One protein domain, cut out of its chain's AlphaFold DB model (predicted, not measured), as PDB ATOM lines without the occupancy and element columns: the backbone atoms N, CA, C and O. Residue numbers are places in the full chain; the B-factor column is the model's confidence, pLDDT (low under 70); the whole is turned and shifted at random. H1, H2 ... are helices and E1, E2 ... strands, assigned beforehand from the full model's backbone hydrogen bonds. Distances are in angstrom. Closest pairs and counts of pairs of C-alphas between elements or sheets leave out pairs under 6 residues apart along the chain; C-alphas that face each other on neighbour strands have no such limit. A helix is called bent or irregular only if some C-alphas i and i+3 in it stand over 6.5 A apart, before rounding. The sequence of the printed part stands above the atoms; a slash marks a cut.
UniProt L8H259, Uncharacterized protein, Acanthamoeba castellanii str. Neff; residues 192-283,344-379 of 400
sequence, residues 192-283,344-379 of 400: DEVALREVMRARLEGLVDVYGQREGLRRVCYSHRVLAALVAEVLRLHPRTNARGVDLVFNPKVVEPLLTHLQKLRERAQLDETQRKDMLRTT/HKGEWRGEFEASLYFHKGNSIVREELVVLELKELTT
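Overview. This is residues 192 to 283 and 344 to 379 of the 400 residues of an uncharacterized protein of Acanthamoeba castellanii str. Neff (UniProt L8H259). Look for a long, twisted antiparallel hairpin, E2 and E3, with the short strand E1 beside E2, and for a layer of helices over one face of this sheet. The long bent helix H3 crosses that face slantwise with its arm H3b and sticks out at residues 270 to 283, while its arm H3a meets H1 and H2 in a crossed group. The printed part has 128 residues, running H1, E1, H2, H3, E2, E3, in the class mixed, helices and strands; the sheet order is E1, E2, E3. It is loose, with a radius of gyration of the C-alphas of 18.0 A, and flat, spanning 63 by 38 by 20 A.

Arrangement. Start with H1, residues 193 to 215, irregular in that C-alphas 210 and 213 are 7.1 A apart. After it comes E1, residues 217 to 222; their closest C-alphas are those of Gly 212 and Arg 218, 5.5 A apart. Next, H2, residues 224 to 237, touches H1, closest at the C-alphas of Arg 197 and Val 231, 6.1 A, about perpendicular at 72 degrees, only just past steep. H3, residues 243 to 283, was assigned as one helix by its hydrogen bonds but is bent, with C-alphas 253 and 256 6.6 A apart; its arms are H3a, residues 243 to 253, and H3b, residues 256 to 283. H3a touches H1 at a steep tilt of 51 degrees, the same way, closest at the C-alphas of Met 200 and Val 246, 6.4 A. H3a also touches H2, closest at the C-alphas of Val 234 and Gly 245, 5.7 A. Past the cut, E2, residues 350 to 360, is antiparallel to E1, with N 221 and O 353 at 2.7 A. E3, residues 363 to 374, forms a hairpin with E2, with N 354 and O 370 at 2.7 A. The domain has two layers, helices on one face of a sheet: H1, H2 and H3b. H3b has a height over the sheet of 12.8 A, over E2 and E3. Every O i to N i+4 pair is within hydrogen-bond range in H2 and H3b, against 15 of 19 in H1 and 5 of 7 in H3a.

Along the chain. Find C-alpha 193 at (-2.912, -17.626, -35.848); from there H1 runs 31.2 A. H3b runs 41.1 A to C-alpha 283 at (-49.792, -56.577, -46.560). E2 measures 32.9 A, and E3 runs 32.1 A to C-alpha 374 at (-13.447, -30.114, -47.740).

Size, cuts and confidence. The C-alphas farthest apart, those of Asp 192 and Thr 283, are 64.6 A apart. Residues 284 to 343 are not printed, and C-alphas 283 and 344 are 52.9 A apart across this cut. The links printed whole are tight. The pLDDT is under 70 at residue 283 and residues 344 to 379.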
ATOM      1  N   ASP A 192      -3.545 -13.588 -33.119       88.88
ATOM      2  CA  ASP A 192      -2.577 -14.332 -33.913       88.88
ATOM      3  C   ASP A 192      -3.192 -15.636 -34.453       88.88
ATOM      4  O   ASP A 192      -4.344 -15.990 -34.171       88.88
ATOM      5  N   GLU A 193      -2.430 -16.371 -35.267       91.25
ATOM      6  CA  GLU A 193      -2.912 -17.626 -35.848       91.25
ATOM      7  C   GLU A 193      -3.311 -18.640 -34.764       91.25
ATOM      8  O   GLU A 193      -4.294 -19.365 -34.924       91.25
ATOM      9  N   VAL A 194      -2.577 -18.682 -33.647       91.44
ATOM     10  CA  VAL A 194      -2.835 -19.614 -32.545       91.44
ATOM     11  C   VAL A 194      -4.168 -19.287 -31.875       91.44
ATOM     12  O   VAL A 194      -5.004 -20.175 -31.717       91.44
ATOM     13  N   ALA A 195      -4.412 -18.019 -31.552       90.75
ATOM     14  CA  ALA A 195      -5.660 -17.558 -30.962       90.75
ATOM     15  C   ALA A 195      -6.847 -17.753 -31.916       90.75
ATOM     16  O   ALA A 195      -7.893 -18.251 -31.501       90.75
ATOM     17  N   LEU A 196      -6.691 -17.445 -33.210       92.56
ATOM     18  CA  LEU A 196      -7.726 -17.716 -34.218       92.56
ATOM     19  C   LEU A 196      -8.045 -19.208 -34.327       92.56
ATOM     20  O   LEU A 196      -9.203 -19.580 -34.522       92.56
ATOM     21  N   ARG A 197      -7.038 -20.069 -34.167       93.12
ATOM     22  CA  ARG A 197      -7.213 -21.520 -34.156       93.12
ATOM     23  C   ARG A 197      -8.043 -21.989 -32.968       93.12
ATOM     24  O   ARG A 197      -8.896 -22.853 -33.149       93.12
ATOM     25  N   GLU A 198      -7.845 -21.410 -31.790       93.25
ATOM     26  CA  GLU A 198      -8.675 -21.696 -30.613       93.25
ATOM     27  C   GLU A 198     -10.110 -21.173 -30.782       93.25
ATOM     28  O   GLU A 198     -11.060 -21.882 -30.460       93.25
ATOM     29  N   VAL A 199     -10.295 -19.988 -31.377       93.31
ATOM     30  CA  VAL A 199     -11.636 -19.466 -31.701       93.31
ATOM     31  C   VAL A 199     -12.362 -20.387 -32.685       93.31
ATOM     32  O   VAL A 199     -13.508 -20.765 -32.446       93.31
ATOM     33  N   MET A 200     -11.699 -20.794 -33.771       93.88
ATOM     34  CA  MET A 200     -12.258 -21.730 -34.753       93.88
ATOM     35  C   MET A 200     -12.565 -23.093 -34.116       93.88
ATOM     36  O   MET A 200     -13.605 -23.684 -34.401       93.88
ATOM     37  N   ARG A 201     -11.702 -23.574 -33.211       93.69
ATOM     38  CA  ARG A 201     -11.935 -24.804 -32.442       93.69
ATOM     39  C   ARG A 201     -13.218 -24.707 -31.622       93.69
ATOM     40  O   ARG A 201     -14.095 -25.553 -31.765       93.69
ATOM     41  N   ALA A 202     -13.347 -23.650 -30.821       91.69
ATOM     42  CA  ALA A 202     -14.521 -23.422 -29.986       91.69
ATOM     43  C   ALA A 202     -15.810 -23.322 -30.822       91.69
ATOM     44  O   ALA A 202     -16.859 -23.807 -30.405       91.69
ATOM     45  N   ARG A 203     -15.739 -22.745 -32.030       91.38
ATOM     46  CA  ARG A 203     -16.869 -22.715 -32.974       91.38
ATOM     47  C   ARG A 203     -17.257 -24.104 -33.479       91.38
ATOM     48  O   ARG A 203     -18.443 -24.417 -33.490       91.38
ATOM     49  N   LEU A 204     -16.285 -24.930 -33.871       89.88
ATOM     50  CA  LEU A 204     -16.529 -26.306 -34.321       89.88
ATOM     51  C   LEU A 204     -17.149 -27.160 -33.212       89.88
ATOM     52  O   LEU A 204     -18.099 -27.897 -33.461       89.88
ATOM     53  N   GLU A 205     -16.632 -27.047 -31.992       88.81
ATOM     54  CA  GLU A 205     -17.143 -27.780 -30.830       88.81
ATOM     55  C   GLU A 205     -18.551 -27.311 -30.443       88.81
ATOM     56  O   GLU A 205     -19.430 -28.138 -30.202       88.81
ATOM     57  N   GLY A 206     -18.804 -26.000 -30.506       89.44
ATOM     58  CA  GLY A 206     -20.114 -25.405 -30.231       89.44
ATOM     59  C   GLY A 206     -21.219 -25.786 -31.226       89.44
ATOM     60  O   GLY A 206     -22.394 -25.553 -30.944       89.44
ATOM     61  N   LEU A 207     -20.897 -26.407 -32.369       88.62
ATOM     62  CA  LEU A 207     -21.917 -26.939 -33.282       88.62
ATOM     63  C   LEU A 207     -22.794 -27.990 -32.603       88.62
ATOM     64  O   LEU A 207     -23.993 -28.040 -32.868       88.62
ATOM     65  N   VAL A 208     -22.211 -28.819 -31.731       87.00
ATOM     66  CA  VAL A 208     -22.954 -29.849 -30.993       87.00
ATOM     67  C   VAL A 208     -23.976 -29.201 -30.064       87.00
ATOM     68  O   VAL A 208     -25.110 -29.663 -29.990       87.00
ATOM     69  N   ASP A 209     -23.628 -28.090 -29.420       85.19
ATOM     70  CA  ASP A 209     -24.554 -27.386 -28.532       85.19
ATOM     71  C   ASP A 209     -25.715 -26.753 -29.311       85.19
ATOM     72  O   ASP A 209     -26.873 -26.834 -28.899       85.19
ATOM     73  N   VAL A 210     -25.424 -26.158 -30.474       86.25
ATOM     74  CA  VAL A 210     -26.425 -25.460 -31.299       86.25
ATOM     75  C   VAL A 210     -27.341 -26.436 -32.041       86.25
ATOM     76  O   VAL A 210     -28.562 -26.258 -32.066       86.25
ATOM     77  N   TYR A 211     -26.767 -27.469 -32.656       84.38
ATOM     78  CA  TYR A 211     -27.478 -28.381 -33.554       84.38
ATOM     79  C   TYR A 211     -27.754 -29.750 -32.935       84.38
ATOM     80  O   TYR A 211     -28.476 -30.551 -33.524       84.38
ATOM     81  N   GLY A 212     -27.248 -30.038 -31.737       81.25
ATOM     82  CA  GLY A 212     -27.448 -31.339 -31.109       81.25
ATOM     83  C   GLY A 212     -28.878 -31.597 -30.678       81.25
ATOM     84  O   GLY A 212     -29.403 -32.679 -30.927       81.25
ATOM     85  N   GLN A 213     -29.545 -30.594 -30.106       76.81
ATOM     86  CA  GLN A 213     -30.951 -30.731 -29.718       76.81
ATOM     87  C   GLN A 213     -31.903 -30.651 -30.914       76.81
ATOM     88  O   GLN A 213     -32.906 -31.358 -30.946       76.81
ATOM     89  N   ARG A 214     -31.604 -29.781 -31.887       77.44
ATOM     90  CA  ARG A 214     -32.502 -29.502 -33.020       77.44
ATOM     91  C   ARG A 214     -32.365 -30.514 -34.153       77.44
ATOM     92  O   ARG A 214     -33.373 -30.952 -34.692       77.44
ATOM     93  N   GLU A 215     -31.133 -30.896 -34.471       78.88
ATOM     94  CA  GLU A 215     -30.799 -31.707 -35.648       78.88
ATOM     95  C   GLU A 215     -30.164 -33.061 -35.282       78.88
ATOM     96  O   GLU A 215     -29.770 -33.825 -36.159       78.88
ATOM     97  N   GLY A 216     -30.042 -33.383 -33.988       79.44
ATOM     98  CA  GLY A 216     -29.496 -34.664 -33.523       79.44
ATOM     99  C   GLY A 216     -27.972 -34.791 -33.625       79.44
ATOM    100  O   GLY A 216     -27.436 -35.891 -33.462       79.44
ATOM    101  N   LEU A 217     -27.254 -33.691 -33.875       80.31
ATOM    102  CA  LEU A 217     -25.792 -33.674 -33.948       80.31
ATOM    103  C   LEU A 217     -25.160 -33.986 -32.584       80.31
ATOM    104  O   LEU A 217     -25.216 -33.184 -31.661       80.31
ATOM    105  N   ARG A 218     -24.510 -35.142 -32.439       77.88
ATOM    106  CA  ARG A 218     -23.921 -35.535 -31.146       77.88
ATOM    107  C   ARG A 218     -22.446 -35.222 -31.010       77.88
ATOM    108  O   ARG A 218     -21.975 -34.984 -29.902       77.88
ATOM    109  N   ARG A 219     -21.706 -35.312 -32.112       82.44
ATOM    110  CA  ARG A 219     -20.257 -35.163 -32.094       82.44
ATOM    111  C   ARG A 219     -19.758 -34.579 -33.399       82.44
ATOM    112  O   ARG A 219     -20.196 -34.973 -34.477       82.44
ATOM    113  N   VAL A 220     -18.782 -33.695 -33.260       82.56
ATOM    114  CA  VAL A 220     -18.002 -33.131 -34.353       82.56
ATOM    115  C   VAL A 220     -16.547 -33.550 -34.157       82.56
ATOM    116  O   VAL A 220     -15.961 -33.303 -33.103       82.56
ATOM    117  N   CYS A 221     -15.976 -34.220 -35.153       83.88
ATOM    118  CA  CYS A 221     -14.575 -34.617 -35.217       83.88
ATOM    119  C   CYS A 221     -13.903 -33.895 -36.390       83.88
ATOM    120  O   CYS A 221     -14.436 -33.764 -37.490       83.88
ATOM    121  N   TYR A 222     -12.691 -33.415 -36.165       85.31
ATOM    122  CA  TYR A 222     -11.921 -32.722 -37.187       85.31
ATOM    123  C   TYR A 222     -10.440 -32.943 -36.931       85.31
ATOM    124  O   TYR A 222      -9.992 -33.085 -35.792       85.31
ATOM    125  N   SER A 223      -9.660 -32.969 -38.007       85.88
ATOM    126  CA  SER A 223      -8.208 -33.049 -37.900       85.88
ATOM    127  C   SER A 223      -7.595 -31.671 -37.629       85.88
ATOM    128  O   SER A 223      -8.139 -30.631 -38.013       85.88
ATOM    129  N   HIS A 224      -6.393 -31.651 -37.045       85.62
ATOM    130  CA  HIS A 224      -5.613 -30.414 -36.893       85.62
ATOM    131  C   HIS A 224      -5.350 -29.704 -38.231       85.62
ATOM    132  O   HIS A 224      -5.204 -28.483 -38.252       85.62
ATOM    133  N   ARG A 225      -5.315 -30.445 -39.348       83.69
ATOM    134  CA  ARG A 225      -5.117 -29.883 -40.692       83.69
ATOM    135  C   ARG A 225      -6.341 -29.126 -41.184       83.69
ATOM    136  O   ARG A 225      -6.178 -28.025 -41.689       83.69
ATOM    137  N   VAL A 226      -7.544 -29.677 -41.000       87.19
ATOM    138  CA  VAL A 226      -8.800 -28.980 -41.332       87.19
ATOM    139  C   VAL A 226      -8.887 -27.670 -40.558       87.19
ATOM    140  O   VAL A 226      -9.121 -26.617 -41.142       87.19
ATOM    141  N   LEU A 227      -8.603 -27.727 -39.256       89.12
ATOM    142  CA  LEU A 227      -8.591 -26.548 -38.402       89.12
ATOM    143  C   LEU A 227      -7.578 -25.495 -38.887       89.12
ATOM    144  O   LEU A 227      -7.926 -24.325 -39.020       89.12
ATOM    145  N   ALA A 228      -6.342 -25.904 -39.191       87.56
ATOM    146  CA  ALA A 228      -5.317 -25.003 -39.721       87.56
ATOM    147  C   ALA A 228      -5.709 -24.404 -41.081       87.56
ATOM    148  O   ALA A 228      -5.487 -23.221 -41.317       87.56
ATOM    149  N   ALA A 229      -6.327 -25.193 -41.957       87.62
ATOM    150  CA  ALA A 229      -6.692 -24.754 -43.293       87.62
ATOM    151  C   ALA A 229      -7.881 -23.772 -43.279       87.62
ATOM    152  O   ALA A 229      -7.864 -22.783 -44.009       87.62
ATOM    153  N   LEU A 230      -8.857 -23.966 -42.385       91.56
ATOM    154  CA  LEU A 230      -9.925 -22.987 -42.147       91.56
ATOM    155  C   LEU A 230      -9.366 -21.658 -41.615       91.56
ATOM    156  O   LEU A 230      -9.776 -20.594 -42.072       91.56
ATOM    157  N   VAL A 231      -8.408 -21.697 -40.682       93.75
ATOM    158  CA  VAL A 231      -7.753 -20.482 -40.159       93.75
ATOM    159  C   VAL A 231      -6.927 -19.781 -41.237       93.75
ATOM    160  O   VAL A 231      -7.003 -18.559 -41.360       93.75
ATOM    161  N   ALA A 232      -6.176 -20.530 -42.047       91.50
ATOM    162  CA  ALA A 232      -5.423 -19.973 -43.168       91.50
ATOM    163  C   ALA A 232      -6.347 -19.239 -44.151       91.50
ATOM    164  O   ALA A 232      -6.011 -18.156 -44.628       91.50
ATOM    165  N   GLU A 233      -7.539 -19.780 -44.398       91.56
ATOM    166  CA  GLU A 233      -8.543 -19.148 -45.249       91.56
ATOM    167  C   GLU A 233      -9.104 -17.857 -44.632       91.56
ATOM    168  O   GLU A 233      -9.236 -16.852 -45.333       91.56
ATOM    169  N   VAL A 234      -9.353 -17.832 -43.315       93.94
ATOM    170  CA  VAL A 234      -9.734 -16.607 -42.583       93.94
ATOM    171  C   VAL A 234      -8.658 -15.534 -42.732       93.94
ATOM    172  O   VAL A 234      -8.971 -14.400 -43.087       93.94
ATOM    173  N   LEU A 235      -7.390 -15.887 -42.512       92.31
ATOM    174  CA  LEU A 235      -6.265 -14.958 -42.642       92.31
ATOM    175  C   LEU A 235      -6.088 -14.458 -44.082       92.31
ATOM    176  O   LEU A 235      -5.726 -13.302 -44.292       92.31
ATOM    177  N   ARG A 236      -6.373 -15.304 -45.077       92.69
ATOM    178  CA  ARG A 236      -6.270 -14.964 -46.500       92.69
ATOM    179  C   ARG A 236      -7.395 -14.040 -46.967       92.69
ATOM    180  O   ARG A 236      -7.130 -13.080 -47.687       92.69
ATOM    181  N   LEU A 237      -8.641 -14.346 -46.606       91.44
ATOM    182  CA  LEU A 237      -9.829 -13.623 -47.072       91.44
ATOM    183  C   LEU A 237     -10.157 -12.399 -46.213       91.44
ATOM    184  O   LEU A 237     -10.655 -11.398 -46.728       91.44
ATOM    185  N   HIS A 238      -9.879 -12.467 -44.912       91.00
ATOM    186  CA  HIS A 238     -10.290 -11.460 -43.938       91.00
ATOM    187  C   HIS A 238      -9.182 -11.122 -42.915       91.00
ATOM    188  O   HIS A 238      -9.394 -11.220 -41.705       91.00
ATOM    189  N   PRO A 239      -8.009 -10.628 -43.360       86.19
ATOM    190  CA  PRO A 239      -6.827 -10.434 -42.507       86.19
ATOM    191  C   PRO A 239      -6.985  -9.417 -41.361       86.19
ATOM    192  O   PRO A 239      -6.107  -9.316 -40.512       86.19
ATOM    193  N   ARG A 240      -8.058  -8.614 -41.345       84.25
ATOM    194  CA  ARG A 240      -8.261  -7.511 -40.380       84.25
ATOM    195  C   ARG A 240      -9.531  -7.632 -39.541       84.25
ATOM    196  O   ARG A 240      -9.885  -6.701 -38.830       84.25
ATOM    197  N   THR A 241     -10.260  -8.737 -39.653       85.69
ATOM    198  CA  THR A 241     -11.556  -8.891 -38.973       85.69
ATOM    199  C   THR A 241     -11.473  -9.770 -37.725       85.69
ATOM    200  O   THR A 241     -12.473  -9.910 -37.017       85.69
ATOM    201  N   ASN A 242     -10.295 -10.329 -37.413       89.75
ATOM    202  CA  ASN A 242     -10.058 -11.163 -36.231       89.75
ATOM    203  C   ASN A 242     -11.119 -12.285 -36.125       89.75
ATOM    204  O   ASN A 242     -11.420 -12.950 -37.119       89.75
ATOM    205  N   ALA A 243     -11.741 -12.481 -34.957       89.75
ATOM    206  CA  ALA A 243     -12.761 -13.513 -34.764       89.75
ATOM    207  C   ALA A 243     -14.029 -13.291 -35.611       89.75
ATOM    208  O   ALA A 243     -14.715 -14.257 -35.919       89.75
ATOM    209  N   ARG A 244     -14.339 -12.059 -36.056       88.62
ATOM    210  CA  ARG A 244     -15.465 -11.845 -36.993       88.62
ATOM    211  C   ARG A 244     -15.196 -12.530 -38.337       88.62
ATOM    212  O   ARG A 244     -16.125 -13.020 -38.968       88.62
ATOM    213  N   GLY A 245     -13.933 -12.598 -38.762       88.94
ATOM    214  CA  GLY A 245     -13.525 -13.311 -39.974       88.94
ATOM    215  C   GLY A 245     -13.754 -14.813 -39.894       88.94
ATOM    216  O   GLY A 245     -14.071 -15.425 -40.910       88.94
ATOM    217  N   VAL A 246     -13.660 -15.387 -38.689       92.25
ATOM    218  CA  VAL A 246     -13.977 -16.800 -38.452       92.25
ATOM    219  C   VAL A 246     -15.413 -17.084 -38.861       92.25
ATOM    220  O   VAL A 246     -15.619 -17.975 -39.670       92.25
ATOM    221  N   ASP A 247     -16.385 -16.297 -38.400       89.88
ATOM    222  CA  ASP A 247     -17.802 -16.537 -38.710       89.88
ATOM    223  C   ASP A 247     -18.108 -16.382 -40.215       89.88
ATOM    224  O   ASP A 247     -18.907 -17.141 -40.765       89.88
ATOM    225  N   LEU A 248     -17.426 -15.455 -40.901       91.00
ATOM    226  CA  LEU A 248     -17.575 -15.239 -42.349       91.00
ATOM    227  C   LEU A 248     -17.076 -16.420 -43.195       91.00
ATOM    228  O   LEU A 248     -17.598 -16.646 -44.281       91.00
ATOM    229  N   VAL A 249     -16.085 -17.174 -42.712       92.38
ATOM    230  CA  VAL A 249     -15.607 -18.400 -43.375       92.38
ATOM    231  C   VAL A 249     -16.381 -19.620 -42.885       92.38
ATOM    232  O   VAL A 249     -16.792 -20.461 -43.679       92.38
ATOM    233  N   PHE A 250     -16.598 -19.710 -41.577       92.56
ATOM    234  CA  PHE A 250     -17.189 -20.856 -40.903       92.56
ATOM    235  C   PHE A 250     -18.613 -21.138 -41.380       92.56
ATOM    236  O   PHE A 250     -18.938 -22.283 -41.692       92.56
ATOM    237  N   ASN A 251     -19.450 -20.108 -41.504       90.94
ATOM    238  CA  ASN A 251     -20.836 -20.286 -41.925       90.94
ATOM    239  C   ASN A 251     -20.959 -20.899 -43.334       90.94
ATOM    240  O   ASN A 251     -21.508 -21.998 -43.442       90.94
ATOM    241  N   PRO A 252     -20.404 -20.293 -44.401       90.88
ATOM    242  CA  PRO A 252     -20.553 -20.837 -45.750       90.88
ATOM    243  C   PRO A 252     -19.761 -22.129 -45.985       90.88
ATOM    244  O   PRO A 252     -20.136 -22.934 -46.834       90.88
ATOM    245  N   LYS A 253     -18.647 -22.355 -45.272       88.00
ATOM    246  CA  LYS A 253     -17.786 -23.530 -45.507       88.00
ATOM    247  C   LYS A 253     -18.117 -24.733 -44.631       88.00
ATOM    248  O   LYS A 253     -17.801 -25.850 -45.026       88.00
ATOM    249  N   VAL A 254     -18.708 -24.522 -43.458       88.75
ATOM    250  CA  VAL A 254     -18.974 -25.592 -42.484       88.75
ATOM    251  C   VAL A 254     -20.464 -25.701 -42.199       88.75
ATOM    252  O   VAL A 254     -21.037 -26.772 -42.384       88.75
ATOM    253  N   VAL A 255     -21.108 -24.607 -41.790       89.38
ATOM    254  CA  VAL A 255     -22.505 -24.641 -41.325       89.38
ATOM    255  C   VAL A 255     -23.483 -24.918 -42.466       89.38
ATOM    256  O   VAL A 255     -24.300 -25.827 -42.355       89.38
ATOM    257  N   GLU A 256     -23.407 -24.180 -43.573       89.50
ATOM    258  CA  GLU A 256     -24.336 -24.346 -44.701       89.50
ATOM    259  C   GLU A 256     -24.266 -25.751 -45.335       89.50
ATOM    260  O   GLU A 256     -25.324 -26.373 -45.514       89.50
ATOM    261  N   PRO A 257     -23.073 -26.322 -45.617       87.94
ATOM    262  CA  PRO A 257     -22.971 -27.697 -46.099       87.94
ATOM    263  C   PRO A 257     -23.497 -28.719 -45.089       87.94
ATOM    264  O   PRO A 257     -24.185 -29.663 -45.484       87.94
ATOM    265  N   LEU A 258     -23.219 -28.521 -43.794       86.44
ATOM    266  CA  LEU A 258     -23.713 -29.391 -42.729       86.44
ATOM    267  C   LEU A 258     -25.244 -29.390 -42.684       86.44
ATOM    268  O   LEU A 258     -25.852 -30.456 -42.714       86.44
ATOM    269  N   LEU A 259     -25.875 -28.214 -42.675       86.19
ATOM    270  CA  LEU A 259     -27.336 -28.086 -42.659       86.19
ATOM    271  C   LEU A 259     -27.980 -28.700 -43.901       86.19
ATOM    272  O   LEU A 259     -28.951 -29.446 -43.790       86.19
ATOM    273  N   THR A 260     -27.400 -28.455 -45.076       88.44
ATOM    274  CA  THR A 260     -27.867 -29.056 -46.333       88.44
ATOM    275  C   THR A 260     -27.805 -30.582 -46.272       88.44
ATOM    276  O   THR A 260     -28.703 -31.272 -46.755       88.44
ATOM    277  N   HIS A 261     -26.747 -31.134 -45.678       83.12
ATOM    278  CA  HIS A 261     -26.599 -32.576 -45.519       83.12
ATOM    279  C   HIS A 261     -27.611 -33.150 -44.518       83.12
ATOM    280  O   HIS A 261     -28.277 -34.137 -44.824       83.12
ATOM    281  N   LEU A 262     -27.778 -32.504 -43.362       82.19
ATOM    282  CA  LEU A 262     -28.752 -32.895 -42.338       82.19
ATOM    283  C   LEU A 262     -30.180 -32.907 -42.892       82.19
ATOM    284  O   LEU A 262     -30.927 -33.859 -42.665       82.19
ATOM    285  N   GLN A 263     -30.533 -31.904 -43.696       85.88
ATOM    286  CA  GLN A 263     -31.825 -31.852 -44.369       85.88
ATOM    287  C   GLN A 263     -32.021 -33.040 -45.325       85.88
ATOM    288  O   GLN A 263     -33.051 -33.708 -45.266       85.88
ATOM    289  N   LYS A 264     -31.019 -33.366 -46.149       86.19
ATOM    290  CA  LYS A 264     -31.086 -34.520 -47.066       86.19
ATOM    291  C   LYS A 264     -31.237 -35.849 -46.328       86.19
ATOM    292  O   LYS A 264     -31.968 -36.723 -46.789       86.19
ATOM    293  N   LEU A 265     -30.558 -36.022 -45.194       81.06
ATOM    294  CA  LEU A 265     -30.715 -37.221 -44.363       81.06
ATOM    295  C   LEU A 265     -32.135 -37.332 -43.807       81.06
ATOM    296  O   LEU A 265     -32.723 -38.412 -43.813       81.06
ATOM    297  N   ARG A 266     -32.720 -36.207 -43.390       81.06
ATOM    298  CA  ARG A 266     -34.103 -36.155 -42.914       81.06
ATOM    299  C   ARG A 266     -35.106 -36.515 -44.009       81.06
ATOM    300  O   ARG A 266     -36.018 -37.294 -43.749       81.06
ATOM    301  N   GLU A 267     -34.929 -35.985 -45.214       85.00
ATOM    302  CA  GLU A 267     -35.778 -36.298 -46.371       85.00
ATOM    303  C   GLU A 267     -35.721 -37.794 -46.719       85.00
ATOM    304  O   GLU A 267     -36.757 -38.419 -46.936       85.00
ATOM    305  N   ARG A 268     -34.530 -38.409 -46.679       81.81
ATOM    306  CA  ARG A 268     -34.362 -39.858 -46.895       81.81
ATOM    307  C   ARG A 268     -35.038 -40.693 -45.813       81.81
ATOM    308  O   ARG A 268     -35.776 -41.614 -46.135       81.81
ATOM    309  N   ALA A 269     -34.849 -40.340 -44.544       78.19
ATOM    310  CA  ALA A 269     -35.489 -41.049 -43.439       78.19
ATOM    311  C   ALA A 269     -37.027 -40.969 -43.504       78.19
ATOM    312  O   ALA A 269     -37.715 -41.913 -43.121       78.19
ATOM    313  N   GLN A 270     -37.575 -39.855 -43.999       79.44
ATOM    314  CA  GLN A 270     -39.013 -39.715 -44.233       79.44
ATOM    315  C   GLN A 270     -39.498 -40.601 -45.383       79.44
ATOM    316  O   GLN A 270     -40.535 -41.245 -45.232       79.44
ATOM    317  N   LEU A 271     -38.746 -40.667 -46.486       79.44
ATOM    318  CA  LEU A 271     -39.053 -41.547 -47.616       79.44
ATOM    319  C   LEU A 271     -39.056 -43.022 -47.195       79.44
ATOM    320  O   LEU A 271     -40.029 -43.723 -47.473       79.44
ATOM    321  N   ASP A 272     -38.038 -43.462 -46.454       81.44
ATOM    322  CA  ASP A 272     -37.940 -44.835 -45.944       81.44
ATOM    323  C   ASP A 272     -39.131 -45.186 -45.032       81.44
ATOM    324  O   ASP A 272     -39.701 -46.273 -45.126       81.44
ATOM    325  N   GLU A 273     -39.560 -44.260 -44.167       79.50
ATOM    326  CA  GLU A 273     -40.720 -44.466 -43.290       79.50
ATOM    327  C   GLU A 273     -42.041 -44.499 -44.078       79.50
ATOM    328  O   GLU A 273     -42.924 -45.290 -43.746       79.50
ATOM    329  N   THR A 274     -42.194 -43.680 -45.125       79.94
ATOM    330  CA  THR A 274     -43.377 -43.741 -46.002       79.94
ATOM    331  C   THR A 274     -43.434 -45.040 -46.792       79.94
ATOM    332  O   THR A 274     -44.456 -45.712 -46.749       79.94
ATOM    333  N   GLN A 275     -42.322 -45.464 -47.399       80.00
ATOM    334  CA  GLN A 275     -42.238 -46.740 -48.110       80.00
ATOM    335  C   GLN A 275     -42.538 -47.916 -47.179       80.00
ATOM    336  O   GLN A 275     -43.278 -48.827 -47.540       80.00
ATOM    337  N   ARG A 276     -42.027 -47.871 -45.945       74.75
ATOM    338  CA  ARG A 276     -42.320 -48.881 -44.927       74.75
ATOM    339  C   ARG A 276     -43.805 -48.921 -44.556       74.75
ATOM    340  O   ARG A 276     -44.340 -50.009 -44.360       74.75
ATOM    341  N   LYS A 277     -44.465 -47.768 -44.431       81.88
ATOM    342  CA  LYS A 277     -45.907 -47.690 -44.146       81.88
ATOM    343  C   LYS A 277     -46.754 -48.177 -45.316       81.88
ATOM    344  O   LYS A 277     -47.737 -48.868 -45.079       81.88
ATOM    345  N   ASP A 278     -46.363 -47.856 -46.544       81.88
ATOM    346  CA  ASP A 278     -47.071 -48.306 -47.741       81.88
ATOM    347  C   ASP A 278     -46.941 -49.823 -47.918       81.88
ATOM    348  O   ASP A 278     -47.942 -50.486 -48.169       81.88
ATOM    349  N   MET A 279     -45.756 -50.397 -47.663       70.56
ATOM    350  CA  MET A 279     -45.575 -51.854 -47.633       70.56
ATOM    351  C   MET A 279     -46.454 -52.543 -46.579       70.56
ATOM    352  O   MET A 279     -47.015 -53.600 -46.850       70.56
ATOM    353  N   LEU A 280     -46.584 -51.959 -45.382       74.81
ATOM    354  CA  LEU A 280     -47.444 -52.510 -44.328       74.81
ATOM    355  C   LEU A 280     -48.929 -52.472 -44.715       74.81
ATOM    356  O   LEU A 280     -49.642 -53.438 -44.468       74.81
ATOM    357  N   ARG A 281     -49.379 -51.404 -45.383       74.19
ATOM    358  CA  ARG A 281     -50.754 -51.320 -45.897       74.19
ATOM    359  C   ARG A 281     -51.028 -52.364 -46.969       74.19
ATOM    360  O   ARG A 281     -52.032 -53.050 -46.888       74.19
ATOM    361  N   THR A 282     -50.101 -52.558 -47.910       75.50
ATOM    362  CA  THR A 282     -50.274 -53.595 -48.939       75.50
ATOM    363  C   THR A 282     -50.361 -55.000 -48.350       75.50
ATOM    364  O   THR A 282     -51.083 -55.829 -48.885       75.50
ATOM    365  N   THR A 283     -49.669 -55.278 -47.237       69.81
ATOM    366  CA  THR A 283     -49.792 -56.577 -46.560       69.81
ATOM    367  C   THR A 283     -51.101 -56.723 -45.789       69.81
ATOM    368  O   THR A 283     -51.664 -57.810 -45.782       69.81
ATOM    369  N   HIS A 344      -2.006 -38.091 -58.683       30.69
ATOM    370  CA  HIS A 344      -2.265 -37.636 -60.048       30.69
ATOM    371  C   HIS A 344      -2.595 -36.143 -60.141       30.69
ATOM    372  O   HIS A 344      -2.407 -35.558 -61.206       30.69
ATOM    373  N   LYS A 345      -3.064 -35.526 -59.050       40.56
ATOM    374  CA  LYS A 345      -3.470 -34.110 -59.024       40.56
ATOM    375  C   LYS A 345      -2.529 -33.207 -58.229       40.56
ATOM    376  O   LYS A 345      -2.604 -31.993 -58.362       40.56
ATOM    377  N   GLY A 346      -1.634 -33.778 -57.421       33.16
ATOM    378  CA  GLY A 346      -0.780 -32.996 -56.522       33.16
ATOM    379  C   GLY A 346      -1.573 -32.305 -55.406       33.16
ATOM    380  O   GLY A 346      -1.150 -31.271 -54.894       33.16
ATOM    381  N   GLU A 347      -2.728 -32.866 -55.040       38.59
ATOM    382  CA  GLU A 347      -3.686 -32.280 -54.101       38.59
ATOM    383  C   GLU A 347      -3.709 -33.040 -52.769       38.59
ATOM    384  O   GLU A 347      -3.673 -34.273 -52.717       38.59
ATOM    385  N   TRP A 348      -3.825 -32.285 -51.677       39.03
ATOM    386  CA  TRP A 348      -4.040 -32.818 -50.334       39.03
ATOM    387  C   TRP A 348      -5.510 -32.650 -49.946       39.03
ATOM    388  O   TRP A 348      -6.028 -31.535 -49.964       39.03
ATOM    389  N   ARG A 349      -6.175 -33.745 -49.564       46.72
ATOM    390  CA  ARG A 349      -7.568 -33.735 -49.090       46.72
ATOM    391  C   ARG A 349      -7.617 -33.766 -47.562       46.72
ATOM    392  O   ARG A 349      -6.863 -34.504 -46.927       46.72
ATOM    393  N   GLY A 350      -8.474 -32.932 -46.973       43.78
ATOM    394  CA  GLY A 350      -8.756 -32.919 -45.538       43.78
ATOM    395  C   GLY A 350     -10.175 -33.412 -45.274       43.78
ATOM    396  O   GLY A 350     -11.127 -32.836 -45.792       43.78
ATOM    397  N   GLU A 351     -10.313 -34.462 -44.469       48.34
ATOM    398  CA  GLU A 351     -11.613 -35.015 -44.078       48.34
ATOM    399  C   GLU A 351     -12.075 -34.390 -42.750       48.34
ATOM    400  O   GLU A 351     -11.306 -34.280 -41.785       48.34
ATOM    401  N   PHE A 352     -13.327 -33.933 -42.723       36.25
ATOM    402  CA  PHE A 352     -14.071 -33.580 -41.518       36.25
ATOM    403  C   PHE A 352     -15.074 -34.701 -41.253       36.25
ATOM    404  O   PHE A 352     -15.788 -35.104 -42.164       36.25
ATOM    405  N   GLU A 353     -15.154 -35.192 -40.022       47.97
ATOM    406  CA  GLU A 353     -16.031 -36.307 -39.659       47.97
ATOM    407  C   GLU A 353     -17.003 -35.849 -38.563       47.97
ATOM    408  O   GLU A 353     -16.602 -35.527 -37.456       47.97
ATOM    409  N   ALA A 354     -18.302 -35.830 -38.813       41.84
ATOM    410  CA  ALA A 354     -19.324 -35.696 -37.781       41.84
ATOM    411  C   ALA A 354     -20.036 -37.040 -37.599       41.84
ATOM    412  O   ALA A 354     -20.257 -37.761 -38.562       41.84
ATOM    413  N   SER A 355     -20.415 -37.396 -36.376       39.69
ATOM    414  CA  SER A 355     -21.192 -38.619 -36.121       39.69
ATOM    415  C   SER A 355     -22.602 -38.236 -35.682       39.69
ATOM    416  O   SER A 355     -22.785 -37.520 -34.690       39.69
ATOM    417  N   LEU A 356     -23.600 -38.708 -36.427       39.12
ATOM    418  CA  LEU A 356     -25.024 -38.534 -36.151       39.12
ATOM    419  C   LEU A 356     -25.610 -39.811 -35.563       39.12
ATOM    420  O   LEU A 356     -25.251 -40.918 -35.953       39.12
ATOM    421  N   TYR A 357     -26.556 -39.646 -34.641       43.25
ATOM    422  CA  TYR A 357     -27.299 -40.764 -34.075       43.25
ATOM    423  C   TYR A 357     -28.790 -40.468 -34.145       43.25
ATOM    424  O   TYR A 357     -29.266 -39.503 -33.544       43.25
ATOM    425  N   PHE A 358     -29.532 -41.332 -34.830       39.69
ATOM    426  CA  PHE A 358     -30.982 -41.239 -34.920       39.69
ATOM    427  C   PHE A 358     -31.635 -41.905 -33.709       39.69
ATOM    428  O   PHE A 358     -31.303 -43.040 -33.351       39.69
ATOM    429  N   HIS A 359     -32.582 -41.199 -33.091       36.06
ATOM    430  CA  HIS A 359     -33.357 -41.678 -31.944       36.06
ATOM    431  C   HIS A 359     -34.781 -42.017 -32.349       36.06
ATOM    432  O   HIS A 359     -35.439 -41.238 -33.038       36.06
ATOM    433  N   LYS A 360     -35.285 -43.145 -31.843       34.16
ATOM    434  CA  LYS A 360     -36.720 -43.457 -31.792       34.16
ATOM    435  C   LYS A 360     -37.059 -43.793 -30.340       34.16
ATOM    436  O   LYS A 360     -36.795 -44.897 -29.873       34.16
ATOM    437  N   GLY A 361     -37.595 -42.818 -29.604       49.81
ATOM    438  CA  GLY A 361     -37.782 -42.929 -28.150       49.81
ATOM    439  C   GLY A 361     -36.451 -42.882 -27.384       49.81
ATOM    440  O   GLY A 361     -35.561 -42.128 -27.758       49.81
ATOM    441  N   ASN A 362     -36.299 -43.702 -26.336       33.88
ATOM    442  CA  ASN A 362     -35.066 -43.792 -25.526       33.88
ATOM    443  C   ASN A 362     -33.960 -44.667 -26.153       33.88
ATOM    444  O   ASN A 362     -32.967 -44.975 -25.491       33.88
ATOM    445  N   SER A 363     -34.124 -45.086 -27.408       30.33
ATOM    446  CA  SER A 363     -33.234 -46.038 -28.075       30.33
ATOM    447  C   SER A 363     -32.543 -45.394 -29.278       30.33
ATOM    448  O   SER A 363     -33.201 -44.805 -30.141       30.33
ATOM    449  N   ILE A 364     -31.215 -45.550 -29.350       40.78
ATOM    450  CA  ILE A 364     -30.411 -45.236 -30.540       40.78
ATOM    451  C   ILE A 364     -30.749 -46.281 -31.602       40.78
ATOM    452  O   ILE A 364     -30.569 -47.473 -31.364       40.78
ATOM    453  N   VAL A 365     -31.244 -45.841 -32.756       39.78
ATOM    454  CA  VAL A 365     -31.674 -46.739 -33.839       39.78
ATOM    455  C   VAL A 365     -30.613 -46.866 -34.924       39.78
ATOM    456  O   VAL A 365     -30.520 -47.913 -35.558       39.78
ATOM    457  N   ARG A 366     -29.800 -45.824 -35.149       44.41
ATOM    458  CA  ARG A 366     -28.801 -45.820 -36.225       44.41
ATOM    459  C   ARG A 366     -27.707 -44.789 -35.961       44.41
ATOM    460  O   ARG A 366     -28.024 -43.640 -35.661       44.41
ATOM    461  N   GLU A 367     -26.449 -45.207 -36.055       42.62
ATOM    462  CA  GLU A 367     -25.276 -44.327 -36.088       42.62
ATOM    463  C   GLU A 367     -24.902 -44.103 -37.557       42.62
ATOM    464  O   GLU A 367     -24.633 -45.066 -38.273       42.62
ATOM    465  N   GLU A 368     -24.924 -42.854 -38.017       50.38
ATOM    466  CA  GLU A 368     -24.434 -42.485 -39.344       50.38
ATOM    467  C   GLU A 368     -23.222 -41.567 -39.209       50.38
ATOM    468  O   GLU A 368     -23.271 -40.515 -38.569       50.38
ATOM    469  N   LEU A 369     -22.108 -41.988 -39.809       41.72
ATOM    470  CA  LEU A 369     -20.909 -41.172 -39.930       41.72
ATOM    471  C   LEU A 369     -21.077 -40.230 -41.126       41.72
ATOM    472  O   LEU A 369     -21.212 -40.669 -42.265       41.72
ATOM    473  N   VAL A 370     -21.059 -38.932 -40.860       50.97
ATOM    474  CA  VAL A 370     -21.058 -37.866 -41.859       50.97
ATOM    475  C   VAL A 370     -19.627 -37.425 -42.094       50.97
ATOM    476  O   VAL A 370     -19.042 -36.734 -41.270       50.97
ATOM    477  N   VAL A 371     -19.065 -37.777 -43.242       46.66
ATOM    478  CA  VAL A 371     -17.778 -37.226 -43.667       46.66
ATOM    479  C   VAL A 371     -18.054 -36.025 -44.574       46.66
ATOM    480  O   VAL A 371     -18.588 -36.184 -45.671       46.66
ATOM    481  N   LEU A 372     -17.736 -34.812 -44.114       50.44
ATOM    482  CA  LEU A 372     -17.685 -33.635 -44.982       50.44
ATOM    483  C   LEU A 372     -16.287 -33.569 -45.597       50.44
ATOM    484  O   LEU A 372     -15.285 -33.339 -44.919       50.44
ATOM    485  N   GLU A 373     -16.218 -33.778 -46.905       46.53
ATOM    486  CA  GLU A 373     -14.981 -33.622 -47.659       46.53
ATOM    487  C   GLU A 373     -14.799 -32.137 -48.004       46.53
ATOM    488  O   GLU A 373     -15.516 -31.585 -48.843       46.53
ATOM    489  N   LEU A 374     -13.846 -31.465 -47.351       45.91
ATOM    490  CA  LEU A 374     -13.447 -30.114 -47.740       45.91
ATOM    491  C   LEU A 374     -12.557 -30.222 -48.983       45.91
ATOM    492  O   LEU A 374     -11.347 -30.436 -48.883       45.91
ATOM    493  N   LYS A 375     -13.168 -30.114 -50.167       41.56
ATOM    494  CA  LYS A 375     -12.434 -30.038 -51.436       41.56
ATOM    495  C   LYS A 375     -11.912 -28.614 -51.662       41.56
ATOM    496  O   LYS A 375     -12.652 -27.650 -51.496       41.56
ATOM    497  N   GLU A 376     -10.637 -28.547 -52.049       40.44
ATOM    498  CA  GLU A 376      -9.825 -27.358 -52.361       40.44
ATOM    499  C   GLU A 376      -9.515 -26.395 -51.198       40.44
ATOM    500  O   GLU A 376     -10.264 -25.472 -50.886       40.44
ATOM    501  N   LEU A 377      -8.309 -26.550 -50.640       42.03
ATOM    502  CA  LEU A 377      -7.560 -25.500 -49.937       42.03
ATOM    503  C   LEU A 377      -6.131 -25.474 -50.503       42.03
ATOM    504  O   LEU A 377      -5.157 -25.768 -49.812       42.03
ATOM    505  N   THR A 378      -5.997 -25.203 -51.802       33.66
ATOM    506  CA  THR A 378      -4.696 -24.942 -52.429       33.66
ATOM    507  C   THR A 378      -4.370 -23.456 -52.334       33.66
ATOM    508  O   THR A 378      -5.169 -22.575 -52.652       33.66
ATOM    509  N   THR A 379      -3.162 -23.161 -51.860       34.22
ATOM    510  CA  THR A 379      -2.590 -21.817 -51.843       34.22
ATOM    511  C   THR A 379      -2.405 -21.320 -53.275       34.22
ATOM    512  O   THR A 379      -1.392 -21.601 -53.908       34.22
TER     513      THR A 379